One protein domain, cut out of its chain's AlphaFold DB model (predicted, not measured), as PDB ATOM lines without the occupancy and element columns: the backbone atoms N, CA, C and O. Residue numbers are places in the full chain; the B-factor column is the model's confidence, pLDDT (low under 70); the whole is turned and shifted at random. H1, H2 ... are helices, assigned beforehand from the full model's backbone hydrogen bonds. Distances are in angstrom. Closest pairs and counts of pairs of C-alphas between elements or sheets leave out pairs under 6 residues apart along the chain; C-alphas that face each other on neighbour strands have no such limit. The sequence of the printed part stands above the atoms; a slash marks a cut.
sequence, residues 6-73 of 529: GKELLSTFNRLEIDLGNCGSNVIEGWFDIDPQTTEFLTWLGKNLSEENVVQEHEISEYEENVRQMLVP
ATOM      1  N   GLY A   6     -28.994  -4.645  26.024       79.75
ATOM      2  CA  GLY A   6     -30.240  -4.104  25.468       79.75
ATOM      3  C   GLY A   6     -30.052  -3.309  24.175       79.75
ATOM      4  O   GLY A   6     -30.887  -3.382  23.273       79.75
ATOM      5  N   LYS A   7     -28.925  -2.600  24.031       80.25
ATOM      6  CA  LYS A   7     -28.606  -1.873  22.793       80.25
ATOM      7  C   LYS A   7     -28.169  -2.809  21.676       80.25
ATOM      8  O   LYS A   7     -28.496  -2.552  20.521       80.25
ATOM      9  N   GLU A   8     -27.455  -3.879  22.018       81.31
ATOM     10  CA  GLU A   8     -27.051  -4.903  21.052       81.31
ATOM     11  C   GLU A   8     -28.280  -5.608  20.469       81.31
ATOM     12  O   GLU A   8     -28.426  -5.641  19.250       81.31
ATOM     13  N   LEU A   9     -29.220  -6.053  21.309       84.25
ATOM     14  CA  LEU A   9     -30.451  -6.700  20.845       84.25
ATOM     15  C   LEU A   9     -31.284  -5.791  19.926       84.25
ATOM     16  O   LEU A   9     -31.714  -6.222  18.858       84.25
ATOM     17  N   LEU A  10     -31.464  -4.520  20.302       84.44
ATOM     18  CA  LEU A  10     -32.184  -3.557  19.464       84.44
ATOM     19  C   LEU A  10     -31.465  -3.316  18.126       84.44
ATOM     20  O   LEU A  10     -32.114  -3.178  17.092       84.44
ATOM     21  N   SER A  11     -30.128  -3.289  18.125       82.56
ATOM     22  CA  SER A  11     -29.359  -3.182  16.882       82.56
ATOM     23  C   SER A  11     -29.526  -4.413  15.987       82.56
ATOM     24  O   SER A  11     -29.663  -4.259  14.776       82.56
ATOM     25  N   THR A  12     -29.600  -5.614  16.573       82.44
ATOM     26  CA  THR A  12     -29.849  -6.862  15.844       82.44
ATOM     27  C   THR A  12     -31.250  -6.876  15.237       82.44
ATOM     28  O   THR A  12     -31.380  -7.174  14.057       82.44
ATOM     29  N   PHE A  13     -32.284  -6.477  15.980       85.38
ATOM     30  CA  PHE A  13     -33.650  -6.405  15.452       85.38
ATOM     31  C   PHE A  13     -33.812  -5.368  14.340       85.38
ATOM     32  O   PHE A  13     -34.400  -5.681  13.310       85.38
ATOM     33  N   ASN A  14     -33.222  -4.179  14.491       82.00
ATOM     34  CA  ASN A  14     -33.235  -3.169  13.430       82.00
ATOM     35  C   ASN A  14     -32.475  -3.631  12.180       82.00
ATOM     36  O   ASN A  14     -32.892  -3.324  11.069       82.00
ATOM     37  N   ARG A  15     -31.360  -4.354  12.350       81.62
ATOM     38  CA  ARG A  15     -30.592  -4.915  11.229       81.62
ATOM     39  C   ARG A  15     -31.391  -5.964  10.457       81.62
ATOM     40  O   ARG A  15     -31.261  -6.027   9.246       81.62
ATOM     41  N   LEU A  16     -32.189  -6.765  11.156       80.19
ATOM     42  CA  LEU A  16     -32.997  -7.840  10.573       80.19
ATOM     43  C   LEU A  16     -34.395  -7.371  10.140       80.19
ATOM     44  O   LEU A  16     -35.238  -8.204   9.834       80.19
ATOM     45  N   GLU A  17     -34.647  -6.056  10.164       77.62
ATOM     46  CA  GLU A  17     -35.934  -5.428   9.829       77.62
ATOM     47  C   GLU A  17     -37.137  -6.012  10.599       77.62
ATOM     48  O   GLU A  17     -38.273  -5.998  10.129       77.62
ATOM     49  N   ILE A  18     -36.905  -6.500  11.821       78.12
ATOM     50  CA  ILE A  18     -37.964  -7.039  12.681       78.12
ATOM     51  C   ILE A  18     -38.769  -5.863  13.252       78.12
ATOM     52  O   ILE A  18     -38.243  -5.071  14.037       78.12
ATOM     53  N   ASP A  19     -40.050  -5.755  12.891       75.88
ATOM     54  CA  ASP A  19     -40.939  -4.711  13.417       75.88
ATOM     55  C   ASP A  19     -41.285  -4.972  14.894       75.88
ATOM     56  O   ASP A  19     -42.010  -5.905  15.246       75.88
ATOM     57  N   LEU A  20     -40.756  -4.124  15.779       72.19
ATOM     58  CA  LEU A  20     -40.984  -4.184  17.227       72.19
ATOM     59  C   LEU A  20     -42.171  -3.318  17.688       72.19
ATOM     60  O   LEU A  20     -42.452  -3.252  18.891       72.19
ATOM     61  N   GLY A  21     -42.850  -2.617  16.775       73.88
ATOM     62  CA  GLY A  21     -43.900  -1.654  17.100       73.88
ATOM     63  C   GLY A  21     -43.408  -0.462  17.942       73.88
ATOM     64  O   GLY A  21     -42.242  -0.075  17.912       73.88
ATOM     65  N   ASN A  22     -44.300   0.145  18.738       70.12
ATOM     66  CA  ASN A  22     -44.016   1.339  19.563       70.12
ATOM     67  C   ASN A  22     -43.226   1.034  20.863       70.12
ATOM     68  O   ASN A  22     -43.558   1.543  21.937       70.12
ATOM     69  N   CYS A  23     -42.184   0.207  20.794       75.75
ATOM     70  CA  CYS A  23     -41.296  -0.076  21.926       75.75
ATOM     71  C   CYS A  23     -40.107   0.900  21.952       75.75
ATOM     72  O   CYS A  23     -39.274   0.918  21.050       75.75
ATOM     73  N   GLY A  24     -40.007   1.727  23.000       72.12
ATOM     74  CA  GLY A  24     -38.866   2.637  23.189       72.12
ATOM     75  C   GLY A  24     -37.601   1.908  23.662       72.12
ATOM     76  O   GLY A  24     -37.700   0.897  24.354       72.12
ATOM     77  N   SER A  25     -36.406   2.445  23.373       75.94
ATOM     78  CA  SER A  25     -35.125   1.797  23.740       75.94
ATOM     79  C   SER A  25     -35.004   1.493  25.237       75.94
ATOM     80  O   SER A  25     -34.480   0.454  25.616       75.94
ATOM     81  N   ASN A  26     -35.555   2.363  26.088       77.50
ATOM     82  CA  ASN A  26     -35.545   2.188  27.542       77.50
ATOM     83  C   ASN A  26     -36.362   0.967  27.997       77.50
ATOM     84  O   ASN A  26     -36.102   0.423  29.062       77.50
ATOM     85  N   VAL A  27     -37.357   0.548  27.206       80.50
ATOM     86  CA  VAL A  27     -38.175  -0.637  27.499       80.50
ATOM     87  C   VAL A  27     -37.368  -1.905  27.236       80.50
ATOM     88  O   VAL A  27     -37.370  -2.800  28.071       80.50
ATOM     89  N   ILE A  28     -36.636  -1.945  26.118       79.94
ATOM     90  CA  ILE A  28     -35.790  -3.087  25.740       79.94
ATOM     91  C   ILE A  28     -34.602  -3.211  26.692       79.94
ATOM     92  O   ILE A  28     -34.284  -4.315  27.116       79.94
ATOM     93  N   GLU A  29     -33.977  -2.097  27.087       79.75
ATOM     94  CA  GLU A  29     -32.934  -2.115  28.120       79.75
ATOM     95  C   GLU A  29     -33.487  -2.641  29.457       79.75
ATOM     96  O   GLU A  29     -32.863  -3.498  30.076       79.75
ATOM     97  N   GLY A  30     -34.705  -2.240  29.839       77.19
ATOM     98  CA  GLY A  30     -35.377  -2.749  31.038       77.19
ATOM     99  C   GLY A  30     -35.739  -4.241  31.000       77.19
ATOM    100  O   GLY A  30     -35.957  -4.828  32.058       77.19
ATOM    101  N   TRP A  31     -35.779  -4.895  29.828       82.88
ATOM    102  CA  TRP A  31     -35.995  -6.350  29.748       82.88
ATOM    103  C   TRP A  31     -34.828  -7.155  30.326       82.88
ATOM    104  O   TRP A  31     -35.029  -8.274  30.793       82.88
ATOM    105  N   PHE A  32     -33.623  -6.581  30.338       83.19
ATOM    106  CA  PHE A  32     -32.430  -7.229  30.881       83.19
ATOM    107  C   PHE A  32     -32.318  -7.095  32.410       83.19
ATOM    108  O   PHE A  32     -31.472  -7.771  32.995       83.19
ATOM    109  N   ASP A  33     -33.188  -6.297  33.049       78.06
ATOM    110  CA  ASP A  33     -33.213  -6.047  34.501       78.06
ATOM    111  C   ASP A  33     -34.203  -6.952  35.274       78.06
ATOM    112  O   ASP A  33     -34.353  -6.808  36.489       78.06
ATOM    113  N   ILE A  34     -34.907  -7.868  34.594       79.69
ATOM    114  CA  ILE A  34     -35.983  -8.679  35.196       79.69
ATOM    115  C   ILE A  34     -35.418  -9.844  36.021       79.69
ATOM    116  O   ILE A  34     -35.625  -9.907  37.235       79.69
ATOM    117  N   ASP A  35     -34.723 -10.779  35.371       81.19
ATOM    118  CA  ASP A  35     -34.124 -11.955  36.002       81.19
ATOM    119  C   ASP A  35     -33.005 -12.555  35.122       81.19
ATOM    120  O   ASP A  35     -33.031 -12.387  33.900       81.19
ATOM    121  N   PRO A  36     -32.042 -13.296  35.707       77.12
ATOM    122  CA  PRO A  36     -30.864 -13.775  34.983       77.12
ATOM    123  C   PRO A  36     -31.152 -14.706  33.794       77.12
ATOM    124  O   PRO A  36     -30.384 -14.686  32.836       77.12
ATOM    125  N   GLN A  37     -32.223 -15.512  33.830       81.56
ATOM    126  CA  GLN A  37     -32.545 -16.438  32.734       81.56
ATOM    127  C   GLN A  37     -33.088 -15.679  31.525       81.56
ATOM    128  O   GLN A  37     -32.691 -15.945  30.391       81.56
ATOM    129  N   THR A  38     -33.950 -14.691  31.769       81.75
ATOM    130  CA  THR A  38     -34.449 -13.794  30.723       81.75
ATOM    131  C   THR A  38     -33.306 -12.977  30.117       81.75
ATOM    132  O   THR A  38     -33.194 -12.894  28.894       81.75
ATOM    133  N   THR A  39     -32.397 -12.447  30.940       81.94
ATOM    134  CA  THR A  39     -31.194 -11.740  30.473       81.94
ATOM    135  C   THR A  39     -30.324 -12.636  29.583       81.94
ATOM    136  O   THR A  39     -29.875 -12.199  28.521       81.94
ATOM    137  N   GLU A  40     -30.100 -13.895  29.969       81.25
ATOM    138  CA  GLU A  40     -29.312 -14.858  29.188       81.25
ATOM    139  C   GLU A  40     -29.989 -15.209  27.856       81.25
ATOM    140  O   GLU A  40     -29.344 -15.147  26.808       81.25
ATOM    141  N   PHE A  41     -31.296 -15.480  27.867       84.62
ATOM    142  CA  PHE A  41     -32.072 -15.774  26.660       84.62
ATOM    143  C   PHE A  41     -32.107 -14.594  25.678       84.62
ATOM    144  O   PHE A  41     -31.886 -14.775  24.482       84.62
ATOM    145  N   LEU A  42     -32.324 -13.370  26.168       85.56
ATOM    146  CA  LEU A  42     -32.327 -12.167  25.331       85.56
ATOM    147  C   LEU A  42     -30.935 -11.854  24.772       85.56
ATOM    148  O   LEU A  42     -30.806 -11.431  23.622       85.56
ATOM    149  N   THR A  43     -29.882 -12.124  25.548       81.88
ATOM    150  CA  THR A  43     -28.496 -12.019  25.065       81.88
ATOM    151  C   THR A  43     -28.202 -13.083  24.005       81.88
ATOM    152  O   THR A  43     -27.526 -12.796  23.017       81.88
ATOM    153  N   TRP A  44     -28.719 -14.304  24.175       84.50
ATOM    154  CA  TRP A  44     -28.608 -15.375  23.187       84.50
ATOM    155  C   TRP A  44     -29.335 -15.016  21.885       84.50
ATOM    156  O   TRP A  44     -28.736 -15.135  20.817       84.50
ATOM    157  N   LEU A  45     -30.565 -14.500  21.962       81.88
ATOM    158  CA  LEU A  45     -31.332 -14.023  20.805       81.88
ATOM    159  C   LEU A  45     -30.572 -12.940  20.035       81.88
ATOM    160  O   LEU A  45     -30.391 -13.051  18.824       81.88
ATOM    161  N   GLY A  46     -30.070 -11.924  20.740       78.50
ATOM    162  CA  GLY A  46     -29.356 -10.806  20.119       78.50
ATOM    163  C   GLY A  46     -28.064 -11.210  19.409       78.50
ATOM    164  O   GLY A  46     -27.655 -10.526  18.471       78.50
ATOM    165  N   LYS A  47     -27.442 -12.320  19.826       80.25
ATOM    166  CA  LYS A  47     -26.203 -12.844  19.234       80.25
ATOM    167  C   LYS A  47     -26.427 -13.848  18.111       80.25
ATOM    168  O   LYS A  47     -25.599 -13.905  17.209       80.25
ATOM    169  N   ASN A  48     -27.486 -14.652  18.184       81.56
ATOM    170  CA  ASN A  48     -27.672 -15.779  17.268       81.56
ATOM    171  C   ASN A  48     -28.642 -15.490  16.125       81.56
ATOM    172  O   ASN A  48     -28.607 -16.217  15.139       81.56
ATOM    173  N   LEU A  49     -29.473 -14.450  16.208       81.69
ATOM    174  CA  LEU A  49     -30.304 -14.056  15.072       81.69
ATOM    175  C   LEU A  49     -29.453 -13.432  13.951       81.69
ATOM    176  O   LEU A  49     -28.668 -12.500  14.168       81.69
ATOM    177  N   SER A  50     -29.627 -13.946  12.738       79.06
ATOM    178  CA  SER A  50     -28.952 -13.531  11.511       79.06
ATOM    179  C   SER A  50     -29.946 -13.479  10.348       79.06
ATOM    180  O   SER A  50     -31.063 -13.977  10.438       79.06
ATOM    181  N   GLU A  51     -29.538 -12.871   9.233       75.12
ATOM    182  CA  GLU A  51     -30.360 -12.838   8.013       75.12
ATOM    183  C   GLU A  51     -30.614 -14.248   7.453       75.12
ATOM    184  O   GLU A  51     -31.596 -14.455   6.756       75.12
ATOM    185  N   GLU A  52     -29.764 -15.222   7.791       74.31
ATOM    186  CA  GLU A  52     -29.849 -16.609   7.311       74.31
ATOM    187  C   GLU A  52     -30.853 -17.470   8.092       74.31
ATOM    188  O   GLU A  52     -31.208 -18.555   7.641       74.31
ATOM    189  N   ASN A  53     -31.280 -17.038   9.284       76.31
ATOM    190  CA  ASN A  53     -32.146 -17.837  10.159       76.31
ATOM    191  C   ASN A  53     -33.460 -17.149  10.547       76.31
ATOM    192  O   ASN A  53     -34.245 -17.714  11.314       76.31
ATOM    193  N   VAL A  54     -33.714 -15.961  10.001       78.88
ATOM    194  CA  VAL A  54     -34.995 -15.267  10.099       78.88
ATOM    195  C   VAL A  54     -35.705 -15.387   8.763       78.88
ATOM    196  O   VAL A  54     -35.215 -14.890   7.756       78.88
ATOM    197  N   VAL A  55     -36.875 -16.023   8.775       77.88
ATOM    198  CA  VAL A  55     -37.721 -16.126   7.585       77.88
ATOM    199  C   VAL A  55     -38.273 -14.744   7.259       77.88
ATOM    200  O   VAL A  55     -39.014 -14.160   8.057       77.88
ATOM    201  N   GLN A  56     -37.912 -14.224   6.092       77.00
ATOM    202  CA  GLN A  56     -38.367 -12.920   5.638       77.00
ATOM    203  C   GLN A  56     -39.779 -13.009   5.049       77.00
ATOM    204  O   GLN A  56     -40.202 -14.021   4.493       77.00
ATOM    205  N   GLU A  57     -40.529 -11.912   5.123       76.38
ATOM    206  CA  GLU A  57     -41.930 -11.871   4.677       76.38
ATOM    207  C   GLU A  57     -42.093 -12.176   3.172       76.38
ATOM    208  O   GLU A  57     -43.099 -12.747   2.733       76.38
ATOM    209  N   HIS A  58     -41.067 -11.866   2.371       77.25
ATOM    210  CA  HIS A  58     -41.040 -12.190   0.948       77.25
ATOM    211  C   HIS A  58     -40.865 -13.699   0.688       77.25
ATOM    212  O   HIS A  58     -41.488 -14.220  -0.235       77.25
ATOM    213  N   GLU A  59     -40.101 -14.411   1.524       78.38
ATOM    214  CA  GLU A  59     -39.900 -15.866   1.423       78.38
ATOM    215  C   GLU A  59     -41.189 -16.624   1.760       78.38
ATOM    216  O   GLU A  59     -41.533 -17.611   1.109       78.38
ATOM    217  N   ILE A  60     -41.958 -16.123   2.733       80.00
ATOM    218  CA  ILE A  60     -43.291 -16.654   3.061       80.00
ATOM    219  C   ILE A  60     -44.229 -16.485   1.865       80.00
ATOM    220  O   ILE A  60     -44.922 -17.424   1.473       80.00
ATOM    221  N   SER A  61     -44.218 -15.299   1.253       81.25
ATOM    222  CA  SER A  61     -45.047 -14.999   0.084       81.25
ATOM    223  C   SER A  61     -44.690 -15.888  -1.114       81.25
ATOM    224  O   SER A  61     -45.581 -16.395  -1.794       81.25
ATOM    225  N   GLU A  62     -43.398 -16.124  -1.352       81.12
ATOM    226  CA  GLU A  62     -42.911 -17.017  -2.408       81.12
ATOM    227  C   GLU A  62     -43.301 -18.480  -2.150       81.12
ATOM    228  O   GLU A  62     -43.748 -19.178  -3.064       81.12
ATOM    229  N   TYR A  63     -43.205 -18.947  -0.904       81.06
ATOM    230  CA  TYR A  63     -43.658 -20.284  -0.527       81.06
ATOM    231  C   TYR A  63     -45.161 -20.467  -0.783       81.06
ATOM    232  O   TYR A  63     -45.568 -21.452  -1.403       81.06
ATOM    233  N   GLU A  64     -45.994 -19.507  -0.373       82.56
ATOM    234  CA  GLU A  64     -47.439 -19.559  -0.621       82.56
ATOM    235  C   GLU A  64     -47.784 -19.560  -2.120       82.56
ATOM    236  O   GLU A  64     -48.688 -20.285  -2.549       82.56
ATOM    237  N   GLU A  65     -47.062 -18.781  -2.928       82.25
ATOM    238  CA  GLU A  65     -47.200 -18.749  -4.387       82.25
ATOM    239  C   GLU A  65     -46.843 -20.117  -5.005       82.25
ATOM    240  O   GLU A  65     -47.617 -20.664  -5.795       82.25
ATOM    241  N   ASN A  66     -45.732 -20.727  -4.579       80.12
ATOM    242  CA  ASN A  66     -45.289 -22.047  -5.042       80.12
ATOM    243  C   ASN A  66     -46.265 -23.173  -4.659       80.12
ATOM    244  O   ASN A  66     -46.506 -24.088  -5.456       80.12
ATOM    245  N   VAL A  67     -46.885 -23.087  -3.477       77.81
ATOM    246  CA  VAL A  67     -47.963 -23.999  -3.060       77.81
ATOM    247  C   VAL A  67     -49.191 -23.831  -3.961       77.81
ATOM    248  O   VAL A  67     -49.757 -24.825  -4.422       77.81
ATOM    249  N   ARG A  68     -49.593 -22.592  -4.280       79.38
ATOM    250  CA  ARG A  68     -50.721 -22.329  -5.198       79.38
ATOM    251  C   ARG A  68     -50.460 -22.836  -6.615       79.38
ATOM    252  O   ARG A  68     -51.400 -23.268  -7.279       79.38
ATOM    253  N   GLN A  69     -49.209 -22.804  -7.069       81.69
ATOM    254  CA  GLN A  69     -48.796 -23.285  -8.390       81.69
ATOM    255  C   GLN A  69     -48.610 -24.814  -8.466       81.69
ATOM    256  O   GLN A  69     -48.231 -25.318  -9.521       81.69
ATOM    257  N   MET A  70     -48.902 -25.561  -7.387       73.19
ATOM    258  CA  MET A  70     -48.690 -27.017  -7.286       73.19
ATOM    259  C   MET A  70     -47.247 -27.457  -7.592       73.19
ATOM    260  O   MET A  70     -47.012 -28.583  -8.021       73.19
ATOM    261  N   LEU A  71     -46.271 -26.573  -7.381       73.12
ATOM    262  CA  LEU A  71     -44.848 -26.898  -7.531       73.12
ATOM    263  C   LEU A  71     -44.284 -27.579  -6.279       73.12
ATOM    264  O   LEU A  71     -43.222 -28.194  -6.333       73.12
ATOM    265  N   VAL A  72     -45.002 -27.482  -5.158       72.44
ATOM    266  CA  VAL A  72     -44.691 -28.181  -3.913       72.44
ATOM    267  C   VAL A  72     -45.472 -29.502  -3.896       72.44
ATOM    268  O   VAL A  72     -46.705 -29.452  -3.941       72.44
ATOM    269  N   PRO A  73     -44.797 -30.669  -3.842       69.12
ATOM    270  CA  PRO A  73     -45.460 -31.969  -3.772       69.12
ATOM    271  C   PRO A  73     -46.430 -32.022  -2.597       69.12
ATOM    272  O   PRO A  73     -46.131 -31.519  -1.509       69.12
TER     273      PRO A  73
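What this domain is: This is residues 6 to 73 of the 529 residues of the protein "HAUS-augmin3 domain-containing protein" of Oryctes borbonicus (UniProt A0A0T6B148). A small head of three helices has a fourth, H4, sticking out from it as an arm, with residues 57 to 62 and 65 to 70 standing free. In the head, the later part of H3 packs on H1, the two running the same way, and the short H2 packs steeply across H1 near Gly 6. The 68 printed residues include four named helices, in the order H1, H2, H3, H4, and no named strand; the class is all helix. The whole is only just loose, close to extended, with a radius of gyration of the C-alphas of 16.2 A, and it spans 49 by 24 by 16 A, the arm making much of the length.

How they stand to each other: H3, residues 36 to 48, touches H1, residues 6 to 15, with residues 42 to 47 alone. Their closest C-alphas, those of Leu 9 and Gly 46, are 4.3 A apart, at a shallow tilt of 32 degrees, the same way. H2, residues 25 to 31, touches H1 at a steep tilt of 61 degrees, opposite ways, and the closest C-alphas, Gly 6 and Glu 29, are 4.3 A apart. H2 and H3 are close but not clearly touching, with the C-alphas of Trp 31 and Thr 39 closest at 7.3 A. H4, residues 57 to 68, is apart from H1, H2 and H3. In H1, H2, H3 and H4 every O i to N i+4 pair is within hydrogen-bond range.

Where its parts are: H3, 13 residues, measures 18.1 A from C-alpha 36 at (-30.864, -13.775, 34.983) to C-alpha 48. H4 measures 16.9 A and ends with C-alpha 68 at (-50.721, -22.329, -5.198). H1 measures 14.3 A from C-alpha 6 at (-30.240, -4.104, 25.468), and H2 measures 10.2 A.

The domain as a whole: The C-alphas farthest apart, Asp 33 and Met 70, are 49.2 A apart. The printed part has no cut; the link H2 to H3 is tight, and H1 to H2 and H3 to H4 are short. The mean pLDDT of the printed part is 79.2, and residue 73 is under 70.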